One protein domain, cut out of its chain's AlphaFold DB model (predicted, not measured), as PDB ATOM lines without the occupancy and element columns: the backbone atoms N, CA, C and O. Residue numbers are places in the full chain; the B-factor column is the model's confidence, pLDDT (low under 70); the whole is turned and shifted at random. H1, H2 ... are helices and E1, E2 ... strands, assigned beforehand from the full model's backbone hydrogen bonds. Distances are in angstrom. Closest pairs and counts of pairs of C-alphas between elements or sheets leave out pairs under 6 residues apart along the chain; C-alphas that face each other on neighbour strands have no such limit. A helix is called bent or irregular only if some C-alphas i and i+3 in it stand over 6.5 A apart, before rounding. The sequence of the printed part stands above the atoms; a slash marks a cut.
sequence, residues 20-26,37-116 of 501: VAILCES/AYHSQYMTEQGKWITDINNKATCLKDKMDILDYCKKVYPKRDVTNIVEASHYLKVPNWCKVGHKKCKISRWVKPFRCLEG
ATOM      1  N   VAL A  20     -39.943 -17.600  -5.207       94.69
ATOM      2  CA  VAL A  20     -41.208 -16.955  -5.576       94.69
ATOM      3  C   VAL A  20     -41.823 -17.638  -6.791       94.69
ATOM      4  O   VAL A  20     -41.136 -18.049  -7.720       94.69
ATOM      5  N   ALA A  21     -43.143 -17.754  -6.806       93.44
ATOM      6  CA  ALA A  21     -43.893 -18.366  -7.889       93.44
ATOM      7  C   ALA A  21     -44.899 -17.367  -8.459       93.44
ATOM      8  O   ALA A  21     -45.665 -16.729  -7.730       93.44
ATOM      9  N   ILE A  22     -44.934 -17.269  -9.787       91.12
ATOM     10  CA  ILE A  22     -45.854 -16.401 -10.522       91.12
ATOM     11  C   ILE A  22     -46.663 -17.256 -11.493       91.12
ATOM     12  O   ILE A  22     -46.118 -18.114 -12.186       91.12
ATOM     13  N   LEU A  23     -47.972 -17.014 -11.547       88.12
ATOM     14  CA  LEU A  23     -48.885 -17.704 -12.449       88.12
ATOM     15  C   LEU A  23     -49.664 -16.681 -13.277       88.12
ATOM     16  O   LEU A  23     -50.569 -16.005 -12.784       88.12
ATOM     17  N   CYS A  24     -49.320 -16.609 -14.558       83.12
ATOM     18  CA  CYS A  24     -49.993 -15.782 -15.549       83.12
ATOM     19  C   CYS A  24     -50.808 -16.674 -16.496       83.12
ATOM     20  O   CYS A  24     -50.222 -17.425 -17.274       83.12
ATOM     21  N   GLU A  25     -52.143 -16.596 -16.473       74.75
ATOM     22  CA  GLU A  25     -52.975 -17.233 -17.505       74.75
ATOM     23  C   GLU A  25     -53.287 -16.232 -18.625       74.75
ATOM     24  O   GLU A  25     -53.917 -15.193 -18.401       74.75
ATOM     25  N   SER A  26     -52.847 -16.550 -19.844       58.44
ATOM     26  CA  SER A  26     -53.250 -15.845 -21.063       58.44
ATOM     27  C   SER A  26     -54.607 -16.386 -21.512       58.44
ATOM     28  O   SER A  26     -54.726 -17.567 -21.828       58.44
ATOM     29  N   ALA A  37     -55.404 -12.963 -13.500       72.06
ATOM     30  CA  ALA A  37     -54.197 -12.915 -12.715       72.06
ATOM     31  C   ALA A  37     -54.435 -13.632 -11.383       72.06
ATOM     32  O   ALA A  37     -55.484 -13.479 -10.741       72.06
ATOM     33  N   TYR A  38     -53.473 -14.459 -10.998       85.88
ATOM     34  CA  TYR A  38     -53.406 -15.045  -9.669       85.88
ATOM     35  C   TYR A  38     -52.489 -14.179  -8.818       85.88
ATOM     36  O   TYR A  38     -51.620 -13.489  -9.337       85.88
ATOM     37  N   HIS A  39     -52.685 -14.178  -7.510       88.31
ATOM     38  CA  HIS A  39     -51.708 -13.562  -6.625       88.31
ATOM     39  C   HIS A  39     -50.408 -14.375  -6.649       88.31
ATOM     40  O   HIS A  39     -50.447 -15.609  -6.622       88.31
ATOM     41  N   SER A  40     -49.271 -13.680  -6.707       91.31
ATOM     42  CA  SER A  40     -47.947 -14.292  -6.589       91.31
ATOM     43  C   SER A  40     -47.794 -14.984  -5.235       91.31
ATOM     44  O   SER A  40     -48.408 -14.578  -4.245       91.31
ATOM     45  N   GLN A  41     -46.987 -16.040  -5.199       92.31
ATOM     46  CA  GLN A  41     -46.693 -16.774  -3.972       92.31
ATOM     47  C   GLN A  41     -45.200 -16.732  -3.659       92.31
ATOM     48  O   GLN A  41     -44.378 -16.612  -4.564       92.31
ATOM     49  N   TYR A  42     -44.857 -16.871  -2.384       93.50
ATOM     50  CA  TYR A  42     -43.485 -17.008  -1.904       93.50
ATOM     51  C   TYR A  42     -43.393 -18.166  -0.907       93.50
ATOM     52  O   TYR A  42     -44.395 -18.550  -0.296       93.50
ATOM     53  N   MET A  43     -42.210 -18.759  -0.783       94.12
ATOM     54  CA  MET A  43     -41.955 -19.877   0.116       94.12
ATOM     55  C   MET A  43     -41.481 -19.375   1.485       94.12
ATOM     56  O   MET A  43     -40.592 -18.539   1.583       94.12
ATOM     57  N   THR A  44     -42.065 -19.870   2.570       91.94
ATOM     58  CA  THR A  44     -41.572 -19.566   3.919       91.94
ATOM     59  C   THR A  44     -40.398 -20.451   4.298       91.94
ATOM     60  O   THR A  44     -40.234 -21.529   3.735       91.94
ATOM     61  N   GLU A  45     -39.665 -20.056   5.341       87.69
ATOM     62  CA  GLU A  45     -38.548 -20.824   5.922       87.69
ATOM     63  C   GLU A  45     -38.940 -22.254   6.344       87.69
ATOM     64  O   GLU A  45     -38.103 -23.143   6.417       87.69
ATOM     65  N   GLN A  46     -40.240 -22.507   6.532       87.19
ATOM     66  CA  GLN A  46     -40.817 -23.826   6.815       87.19
ATOM     67  C   GLN A  46     -41.126 -24.654   5.548       87.19
ATOM     68  O   GLN A  46     -41.830 -25.661   5.631       87.19
ATOM     69  N   GLY A  47     -40.720 -24.193   4.360       86.12
ATOM     70  CA  GLY A  47     -41.000 -24.832   3.069       86.12
ATOM     71  C   GLY A  47     -42.452 -24.710   2.587       86.12
ATOM     72  O   GLY A  47     -42.881 -25.462   1.709       86.12
ATOM     73  N   LYS A  48     -43.256 -23.797   3.155       90.75
ATOM     74  CA  LYS A  48     -44.682 -23.642   2.804       90.75
ATOM     75  C   LYS A  48     -44.900 -22.477   1.846       90.75
ATOM     76  O   LYS A  48     -44.409 -21.379   2.077       90.75
ATOM     77  N   TRP A  49     -45.716 -22.691   0.817       92.19
ATOM     78  CA  TRP A  49     -46.128 -21.639  -0.115       92.19
ATOM     79  C   TRP A  49     -47.230 -20.762   0.485       92.19
ATOM     80  O   TRP A  49     -48.282 -21.266   0.890       92.19
ATOM     81  N   ILE A  50     -46.990 -19.452   0.526       91.56
ATOM     82  CA  ILE A  50     -47.949 -18.438   0.968       91.56
ATOM     83  C   ILE A  50     -48.256 -17.493  -0.184       91.56
ATOM     84  O   ILE A  50     -47.369 -17.028  -0.894       91.56
ATOM     85  N   THR A  51     -49.537 -17.175  -0.344       89.06
ATOM     86  CA  THR A  51     -49.993 -16.204  -1.333       89.06
ATOM     87  C   THR A  51     -49.876 -14.773  -0.816       89.06
ATOM     88  O   THR A  51     -50.429 -14.441   0.233       89.06
ATOM     89  N   ASP A  52     -49.226 -13.898  -1.587       86.88
ATOM     90  CA  ASP A  52     -49.165 -12.467  -1.294       86.88
ATOM     91  C   ASP A  52     -50.416 -11.749  -1.820       86.88
ATOM     92  O   ASP A  52     -50.491 -11.266  -2.954       86.88
ATOM     93  N   ILE A  53     -51.423 -11.674  -0.953       80.62
ATOM     94  CA  ILE A  53     -52.692 -10.982  -1.218       80.62
ATOM     95  C   ILE A  53     -52.493  -9.454  -1.264       80.62
ATOM     96  O   ILE A  53     -53.279  -8.745  -1.894       80.62
ATOM     97  N   ASN A  54     -51.432  -8.939  -0.635       75.31
ATOM     98  CA  ASN A  54     -51.154  -7.506  -0.536       75.31
ATOM     99  C   ASN A  54     -50.407  -6.969  -1.764       75.31
ATOM    100  O   ASN A  54     -50.309  -5.750  -1.942       75.31
ATOM    101  N   ASN A  55     -49.873  -7.843  -2.623       75.50
ATOM    102  CA  ASN A  55     -49.243  -7.406  -3.859       75.50
ATOM    103  C   ASN A  55     -50.285  -6.961  -4.891       75.50
ATOM    104  O   ASN A  55     -51.170  -7.722  -5.280       75.50
ATOM    105  N   LYS A  56     -50.147  -5.722  -5.375       66.75
ATOM    106  CA  LYS A  56     -50.989  -5.186  -6.457       66.75
ATOM    107  C   LYS A  56     -50.597  -5.766  -7.818       66.75
ATOM    108  O   LYS A  56     -51.445  -5.887  -8.699       66.75
ATOM    109  N   ALA A  57     -49.326  -6.129  -7.978       68.44
ATOM    110  CA  ALA A  57     -48.825  -6.786  -9.171       68.44
ATOM    111  C   ALA A  57     -49.068  -8.298  -9.065       68.44
ATOM    112  O   ALA A  57     -48.682  -8.941  -8.095       68.44
ATOM    113  N   THR A  58     -49.782  -8.848 -10.042       74.00
ATOM    114  CA  THR A  58     -50.347 -10.210  -9.981       74.00
ATOM    115  C   THR A  58     -49.803 -11.105 -11.096       74.00
ATOM    116  O   THR A  58     -49.718 -12.317 -10.956       74.00
ATOM    117  N   CYS A  59     -49.335 -10.515 -12.191       82.12
ATOM    118  CA  CYS A  59     -48.621 -11.223 -13.246       82.12
ATOM    119  C   CYS A  59     -47.321 -10.477 -13.548       82.12
ATOM    120  O   CYS A  59     -47.291  -9.577 -14.385       82.12
ATOM    121  N   LEU A  60     -46.267 -10.835 -12.812       85.75
ATOM    122  CA  LEU A  60     -44.917 -10.316 -13.012       85.75
ATOM    123  C   LEU A  60     -44.293 -11.040 -14.204       85.75
ATOM    124  O   LEU A  60     -44.105 -12.256 -14.163       85.75
ATOM    125  N   LYS A  61     -44.034 -10.304 -15.284       81.75
ATOM    126  CA  LYS A  61     -43.373 -10.846 -16.482       81.75
ATOM    127  C   LYS A  61     -41.937 -10.358 -16.610       81.75
ATOM    128  O   LYS A  61     -41.096 -11.108 -17.097       81.75
ATOM    129  N   ASP A  62     -41.681  -9.122 -16.194       86.31
ATOM    130  CA  ASP A  62     -40.354  -8.530 -16.253       86.31
ATOM    131  C   ASP A  62     -39.454  -9.111 -15.157       86.31
ATOM    132  O   ASP A  62     -39.880  -9.287 -14.015       86.31
ATOM    133  N   LYS A  63     -38.206  -9.439 -15.504       88.00
ATOM    134  CA  LYS A  63     -37.257 -10.058 -14.568       88.00
ATOM    135  C   LYS A  63     -36.885  -9.107 -13.432       88.00
ATOM    136  O   LYS A  63     -36.642  -9.569 -12.320       88.00
ATOM    137  N   MET A  64     -36.895  -7.799 -13.681       88.56
ATOM    138  CA  MET A  64     -36.600  -6.807 -12.660       88.56
ATOM    139  C   MET A  64     -37.748  -6.669 -11.664       88.56
ATOM    140  O   MET A  64     -37.509  -6.681 -10.460       88.56
ATOM    141  N   ASP A  65     -38.995  -6.704 -12.143       90.31
ATOM    142  CA  ASP A  65     -40.166  -6.729 -11.259       90.31
ATOM    143  C   ASP A  65     -40.185  -7.984 -10.362       90.31
ATOM    144  O   ASP A  65     -40.647  -7.943  -9.219       90.31
ATOM    145  N   ILE A  66     -39.687  -9.120 -10.867       91.50
ATOM    146  CA  ILE A  66     -39.564 -10.365 -10.092       91.50
ATOM    147  C   ILE A  66     -38.456 -10.245  -9.036       91.50
ATOM    148  O   ILE A  66     -38.663 -10.676  -7.901       91.50
ATOM    149  N   LEU A  67     -37.312  -9.640  -9.370       91.50
ATOM    150  CA  LEU A  67     -36.237  -9.372  -8.409       91.50
ATOM    151  C   LEU A  67     -36.702  -8.414  -7.301       91.50
ATOM    152  O   LEU A  67     -36.474  -8.678  -6.120       91.50
ATOM    153  N   ASP A  68     -37.410  -7.346  -7.661       91.62
ATOM    154  CA  ASP A  68     -37.989  -6.410  -6.696       91.62
ATOM    155  C   ASP A  68     -39.041  -7.091  -5.817       91.62
ATOM    156  O   ASP A  68     -39.119  -6.841  -4.611       91.62
ATOM    157  N   TYR A  69     -39.814  -8.017  -6.389       93.31
ATOM    158  CA  TYR A  69     -40.732  -8.842  -5.619       93.31
ATOM    159  C   TYR A  69     -40.001  -9.749  -4.623       93.31
ATOM    160  O   TYR A  69     -40.382  -9.750  -3.453       93.31
ATOM    161  N   CYS A  70     -38.929 -10.443  -5.029       94.00
ATOM    162  CA  CYS A  70     -38.072 -11.219  -4.122       94.00
ATOM    163  C   CYS A  70     -37.569 -10.360  -2.949       94.00
ATOM    164  O   CYS A  70     -37.742 -10.745  -1.794       94.00
ATOM    165  N   LYS A  71     -37.019  -9.169  -3.226       92.75
ATOM    166  CA  LYS A  71     -36.538  -8.232  -2.191       92.75
ATOM    167  C   LYS A  71     -37.653  -7.782  -1.246       92.75
ATOM    168  O   LYS A  71     -37.431  -7.616  -0.050       92.75
ATOM    169  N   LYS A  72     -38.870  -7.606  -1.766       92.44
ATOM    170  CA  LYS A  72     -40.042  -7.207  -0.978       92.44
ATOM    171  C   LYS A  72     -40.520  -8.310  -0.031       92.44
ATOM    172  O   LYS A  72     -40.870  -8.002   1.107       92.44
ATOM    173  N   VAL A  73     -40.594  -9.561  -0.493       92.88
ATOM    174  CA  VAL A  73     -41.081 -10.682   0.337       92.88
ATOM    175  C   VAL A  73     -40.004 -11.247   1.265       92.88
ATOM    176  O   VAL A  73     -40.340 -11.795   2.312       92.88
ATOM    177  N   TYR A  74     -38.725 -11.035   0.939       93.44
ATOM    178  CA  TYR A  74     -37.573 -11.443   1.744       93.44
ATOM    179  C   TYR A  74     -36.703 -10.240   2.163       93.44
ATOM    180  O   TYR A  74     -35.524 -10.183   1.826       93.44
ATOM    181  N   PRO A  75     -37.228  -9.281   2.951       90.94
ATOM    182  CA  PRO A  75     -36.519  -8.032   3.264       90.94
ATOM    183  C   PRO A  75     -35.300  -8.208   4.183       90.94
ATOM    184  O   PRO A  75     -34.506  -7.287   4.335       90.94
ATOM    185  N   LYS A  76     -35.173  -9.365   4.844       88.50
ATOM    186  CA  LYS A  76     -34.045  -9.694   5.732       88.50
ATOM    187  C   LYS A  76     -32.893 -10.401   5.008       88.50
ATOM    188  O   LYS A  76     -31.907 -10.732   5.655       88.50
ATOM    189  N   ARG A  77     -33.040 -10.683   3.711       87.75
ATOM    190  CA  ARG A  77     -32.083 -11.438   2.898       87.75
ATOM    191  C   ARG A  77     -31.496 -10.508   1.843       87.75
ATOM    192  O   ARG A  77     -32.224  -9.710   1.253       87.75
ATOM    193  N   ASP A  78     -30.190 -10.597   1.618       88.62
ATOM    194  CA  ASP A  78     -29.494  -9.757   0.639       88.62
ATOM    195  C   ASP A  78     -29.636 -10.348  -0.771       88.62
ATOM    196  O   ASP A  78     -28.719 -10.963  -1.318       88.62
ATOM    197  N   VAL A  79     -30.849 -10.242  -1.324       90.81
ATOM    198  CA  VAL A  79     -31.176 -10.796  -2.643       90.81
ATOM    199  C   VAL A  79     -30.585  -9.913  -3.742       90.81
ATOM    200  O   VAL A  79     -31.054  -8.794  -3.980       90.81
ATOM    201  N   THR A  80     -29.604 -10.439  -4.471       88.31
ATOM    202  CA  THR A  80     -28.887  -9.709  -5.530       88.31
ATOM    203  C   THR A  80     -29.390 -10.054  -6.930       88.31
ATOM    204  O   THR A  80     -29.379  -9.194  -7.813       88.31
ATOM    205  N   ASN A  81     -29.868 -11.283  -7.147       90.19
ATOM    206  CA  ASN A  81     -30.295 -11.767  -8.460       90.19
ATOM    207  C   ASN A  81     -31.413 -12.821  -8.345       90.19
ATOM    208  O   ASN A  81     -31.788 -13.237  -7.251       90.19
ATOM    209  N   ILE A  82     -31.958 -13.253  -9.480       91.69
ATOM    210  CA  ILE A  82     -32.954 -14.324  -9.566       91.69
ATOM    211  C   ILE A  82     -32.555 -15.353 -10.623       91.69
ATOM    212  O   ILE A  82     -31.950 -15.015 -11.640       91.69
ATOM    213  N   VAL A  83     -32.950 -16.605 -10.410       89.94
ATOM    214  CA  VAL A  83     -32.812 -17.676 -11.404       89.94
ATOM    215  C   VAL A  83     -34.097 -18.492 -11.479       89.94
ATOM    216  O   VAL A  83     -34.750 -18.741 -10.471       89.94
ATOM    217  N   GLU A  84     -34.502 -18.869 -12.686       89.12
ATOM    218  CA  GLU A  84     -35.655 -19.747 -12.890       89.12
ATOM    219  C   GLU A  84     -35.279 -21.194 -12.555       89.12
ATOM    220  O   GLU A  84     -34.215 -21.664 -12.947       89.12
ATOM    221  N   ALA A  85     -36.149 -21.914 -11.849       86.44
ATOM    222  CA  ALA A  85     -35.903 -23.306 -11.506       86.44
ATOM    223  C   ALA A  85     -35.875 -24.219 -12.748       86.44
ATOM    224  O   ALA A  85     -36.697 -24.107 -13.667       86.44
ATOM    225  N   SER A  86     -34.979 -25.209 -12.735       79.56
ATOM    226  CA  SER A  86     -34.846 -26.201 -13.810       79.56
ATOM    227  C   SER A  86     -36.088 -27.077 -13.971       79.56
ATOM    228  O   SER A  86     -36.494 -27.390 -15.097       79.56
ATOM    229  N   HIS A  87     -36.742 -27.409 -12.858       81.31
ATOM    230  CA  HIS A  87     -37.886 -28.313 -12.820       81.31
ATOM    231  C   HIS A  87     -39.191 -27.600 -12.465       81.31
ATOM    232  O   HIS A  87     -39.224 -26.600 -11.751       81.31
ATOM    233  N   TYR A  88     -40.295 -28.155 -12.967       86.69
ATOM    234  CA  TYR A  88     -41.624 -27.730 -12.554       86.69
ATOM    235  C   TYR A  88     -41.907 -28.219 -11.137       86.69
ATOM    236  O   TYR A  88     -41.727 -29.395 -10.826       86.69
ATOM    237  N   LEU A  89     -42.439 -27.327 -10.314       90.12
ATOM    238  CA  LEU A  89     -42.901 -27.612  -8.964       90.12
ATOM    239  C   LEU A  89     -44.417 -27.440  -8.908       90.12
ATOM    240  O   LEU A  89     -44.991 -26.509  -9.483       90.12
ATOM    241  N   LYS A  90     -45.094 -28.370  -8.227       91.69
ATOM    242  CA  LYS A  90     -46.541 -28.300  -8.020       91.69
ATOM    243  C   LYS A  90     -46.832 -27.371  -6.847       91.69
ATOM    244  O   LYS A  90     -46.834 -27.801  -5.698       91.69
ATOM    245  N   VAL A  91     -47.126 -26.110  -7.145       91.88
ATOM    246  CA  VAL A  91     -47.473 -25.109  -6.131       91.88
ATOM    247  C   VAL A  91     -48.978 -25.190  -5.837       91.88
ATOM    248  O   VAL A  91     -49.785 -25.071  -6.775       91.88
ATOM    249  N   PRO A  92     -49.387 -25.433  -4.577       91.44
ATOM    250  CA  PRO A  92     -50.792 -25.525  -4.200       91.44
ATOM    251  C   PRO A  92     -51.420 -24.145  -3.941       91.44
ATOM    252  O   PRO A  92     -50.747 -23.118  -3.932       91.44
ATOM    253  N   ASN A  93     -52.731 -24.139  -3.692       89.25
ATOM    254  CA  ASN A  93     -53.471 -23.016  -3.106       89.25
ATOM    255  C   ASN A  93     -53.340 -21.666  -3.834       89.25
ATOM    256  O   ASN A  93     -53.312 -20.620  -3.197       89.25
ATOM    257  N   TRP A  94     -53.345 -21.659  -5.165       88.88
ATOM    258  CA  TRP A  94     -53.370 -20.417  -5.937       88.88
ATOM    259  C   TRP A  94     -54.667 -19.635  -5.709       88.88
ATOM    260  O   TRP A  94     -55.768 -20.161  -5.922       88.88
ATOM    261  N   CYS A  95     -54.542 -18.365  -5.310       88.44
ATOM    262  CA  CYS A  95     -55.665 -17.439  -5.164       88.44
ATOM    263  C   CYS A  95     -55.836 -16.593  -6.429       88.44
ATOM    264  O   CYS A  95     -54.936 -15.848  -6.815       88.44
ATOM    265  N   LYS A  96     -57.013 -16.661  -7.054       85.69
ATOM    266  CA  LYS A  96     -57.367 -15.776  -8.171       85.69
ATOM    267  C   LYS A  96     -57.728 -14.386  -7.647       85.69
ATOM    268  O   LYS A  96     -58.456 -14.274  -6.660       85.69
ATOM    269  N   VAL A  97     -57.278 -13.337  -8.332       80.31
ATOM    270  CA  VAL A  97     -57.569 -11.949  -7.946       80.31
ATOM    271  C   VAL A  97     -59.082 -11.719  -7.893       80.31
ATOM    272  O   VAL A  97     -59.812 -12.043  -8.831       80.31
ATOM    273  N   GLY A  98     -59.564 -11.190  -6.765       76.94
ATOM    274  CA  GLY A  98     -60.991 -10.955  -6.508       76.94
ATOM    275  C   GLY A  98     -61.771 -12.161  -5.964       76.94
ATOM    276  O   GLY A  98     -62.950 -12.019  -5.642       76.94
ATOM    277  N   HIS A  99     -61.144 -13.330  -5.802       76.62
ATOM    278  CA  HIS A  99     -61.774 -14.519  -5.225       76.62
ATOM    279  C   HIS A  99     -61.108 -14.928  -3.906       76.62
ATOM    280  O   HIS A  99     -59.896 -15.075  -3.820       76.62
ATOM    281  N   LYS A 100     -61.920 -15.204  -2.876       71.19
ATOM    282  CA  LYS A 100     -61.437 -15.627  -1.544       71.19
ATOM    283  C   LYS A 100     -61.023 -17.103  -1.455       71.19
ATOM    284  O   LYS A 100     -60.508 -17.533  -0.431       71.19
ATOM    285  N   LYS A 101     -61.327 -17.916  -2.473       76.31
ATOM    286  CA  LYS A 101     -61.080 -19.366  -2.455       76.31
ATOM    287  C   LYS A 101     -59.801 -19.683  -3.223       76.31
ATOM    288  O   LYS A 101     -59.765 -19.500  -4.436       76.31
ATOM    289  N   CYS A 102     -58.814 -20.230  -2.522       82.94
ATOM    290  CA  CYS A 102     -57.527 -20.628  -3.083       82.94
ATOM    291  C   CYS A 102     -57.422 -22.150  -3.047       82.94
ATOM    292  O   CYS A 102     -57.112 -22.736  -2.017       82.94
ATOM    293  N   LYS A 103     -57.815 -22.810  -4.140       80.19
ATOM    294  CA  LYS A 103     -57.914 -24.283  -4.199       80.19
ATOM    295  C   LYS A 103     -57.191 -24.896  -5.392       80.19
ATOM    296  O   LYS A 103     -57.110 -26.115  -5.505       80.19
ATOM    297  N   ILE A 104     -56.706 -24.064  -6.307       85.81
ATOM    298  CA  ILE A 104     -56.088 -24.534  -7.541       85.81
ATOM    299  C   ILE A 104     -54.624 -24.850  -7.246       85.81
ATOM    300  O   ILE A 104     -53.945 -24.084  -6.571       85.81
ATOM    301  N   SER A 105     -54.147 -25.983  -7.748       89.00
ATOM    302  CA  SER A 105     -52.721 -26.309  -7.791       89.00
ATOM    303  C   SER A 105     -52.253 -26.251  -9.238       89.00
ATOM    304  O   SER A 105     -52.955 -26.749 -10.121       89.00
ATOM    305  N   ARG A 106     -51.082 -25.667  -9.492       90.06
ATOM    306  CA  ARG A 106     -50.485 -25.613 -10.832       90.06
ATOM    307  C   ARG A 106     -49.016 -25.988 -10.784       90.06
ATOM    308  O   ARG A 106     -48.324 -25.690  -9.817       90.06
ATOM    309  N   TRP A 107     -48.581 -26.652 -11.848       89.62
ATOM    310  CA  TRP A 107     -47.173 -26.879 -12.123       89.62
ATOM    311  C   TRP A 107     -46.602 -25.602 -12.719       89.62
ATOM    312  O   TRP A 107     -47.048 -25.162 -13.778       89.62
ATOM    313  N   VAL A 108     -45.653 -25.000 -12.019       91.50
ATOM    314  CA  VAL A 108     -44.959 -23.786 -12.454       91.50
ATOM    315  C   VAL A 108     -43.466 -23.952 -12.211       91.50
ATOM    316  O   VAL A 108     -43.063 -24.782 -11.399       91.50
ATOM    317  N   LYS A 109     -42.649 -23.164 -12.904       90.62
ATOM    318  CA  LYS A 109     -41.233 -23.009 -12.576       90.62
ATOM    319  C   LYS A 109     -41.086 -21.784 -11.674       90.62
ATOM    320  O   LYS A 109     -41.320 -20.674 -12.151       90.62
ATOM    321  N   PRO A 110     -40.822 -21.957 -10.371       93.75
ATOM    322  CA  PRO A 110     -40.576 -20.819  -9.501       93.75
ATOM    323  C   PRO A 110     -39.231 -20.166  -9.826       93.75
ATOM    324  O   PRO A 110     -38.352 -20.771 -10.439       93.75
ATOM    325  N   PHE A 111     -39.082 -18.924  -9.386       93.12
ATOM    326  CA  PHE A 111     -37.819 -18.208  -9.372       93.12
ATOM    327  C   PHE A 111     -37.190 -18.344  -7.995       93.12
ATOM    328  O   PHE A 111     -37.827 -18.044  -6.988       93.12
ATOM    329  N   ARG A 112     -35.935 -18.771  -7.956       92.06
ATOM    330  CA  ARG A 112     -35.081 -18.686  -6.778       92.06
ATOM    331  C   ARG A 112     -34.558 -17.267  -6.637       92.06
ATOM    332  O   ARG A 112     -34.106 -16.675  -7.618       92.06
ATOM    333  N   CYS A 113     -34.616 -16.745  -5.422       93.38
ATOM    334  CA  CYS A 113     -34.043 -15.461  -5.055       93.38
ATOM    335  C   CYS A 113     -32.609 -15.720  -4.563       93.38
ATOM    336  O   CYS A 113     -32.421 -16.371  -3.545       93.38
ATOM    337  N   LEU A 114     -31.595 -15.282  -5.303       90.12
ATOM    338  CA  LEU A 114     -30.196 -15.596  -5.000       90.12
ATOM    339  C   LEU A 114     -29.623 -14.603  -3.985       90.12
ATOM    340  O   LEU A 114     -29.745 -13.391  -4.176       90.12
ATOM    341  N   GLU A 115     -28.995 -15.128  -2.934       88.00
ATOM    342  CA  GLU A 115     -28.358 -14.359  -1.860       88.00
ATOM    343  C   GLU A 115     -26.840 -14.292  -2.062       88.00
ATOM    344  O   GLU A 115     -26.209 -15.307  -2.355       88.00
ATOM    345  N   GLY A 116     -26.243 -13.112  -1.870       77.94
ATOM    346  CA  GLY A 116     -24.785 -12.963  -1.843       77.94
ATOM    347  C   GLY A 116     -24.075 -13.191  -3.194       77.94
ATOM    348  O   GLY A 116     -24.674 -12.965  -4.256       77.94
TER     349      GLY A 116
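AT A GLANCE: This is residues 20 to 26 and 37 to 116 of the 501 residues of an uncharacterized protein of Pediculus humanus subsp. corporis (UniProt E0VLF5). What shape do the atoms make? A bent ribbon of two strand pairs, E4 with E5 and E3 with E6, folds round a small hairpin, E1 and E2, near the middle, and H1 packs on the E3 and E6 end; E5 runs on into E6 at 77 degrees. What is it built of? The printed part has 87 residues, with six named strands and one named helix in the order E1 E2 H1 E3 E4 E5 E6, and three antiparallel two-stranded sheets. It is mixed, helices and strands, with under half of its residues in named elements, and compact, with a radius of gyration of the C-alphas of 12.2 A and spans of 37 by 28 by 26 A.

HOW THE PARTS SIT: Where do strands first pair? E1, residues 41 to 43, and E2, residues 49 to 51, form an antiparallel hairpin at 148 degrees, with N 42 and O 50 within hydrogen-bond range at 2.9 A. What is near the helix? H1, residues 63 to 73, with every O i to N i+4 pair within hydrogen-bond range, comes closest to E3, residues 79 to 84, at the C-alphas of Lys 71 and Val 79, 6.0 A apart. E6, residues 111 to 115, is antiparallel to E3 at 149 degrees, with N 112 and O 83 at 2.8 A. Which strands remain? E4, residues 89 to 95, and E5, residues 102 to 108, form an antiparallel hairpin at 149 degrees, with N 89 and O 108 at 2.8 A. The closest C-alphas of E2 and E4 are those of Thr 51 and Cys 95, 7.0 A apart, while H1 is apart from E4 and E5.

IN THESE COORDINATES: Where does the first element begin? E1 begins at C-alpha 41, (-46.693, -16.774, -3.972). How long are the larger elements? H1 measures 15.4 A, E3 14.3 A, E4 16.8 A, E5 16.0 A and E6 12.7 A, the last ending at C-alpha 115, (-28.358, -14.359, -1.860).

THE WHOLE: Is anything missing? Residues 27 to 36 are not printed, and C-alphas 26 and 37 are 8.9 A apart across the cut. Which link is long? That from E2 to H1, with 11 residues. Where is confidence low? Residue 26 and residues 56 to 57 have pLDDT under 70.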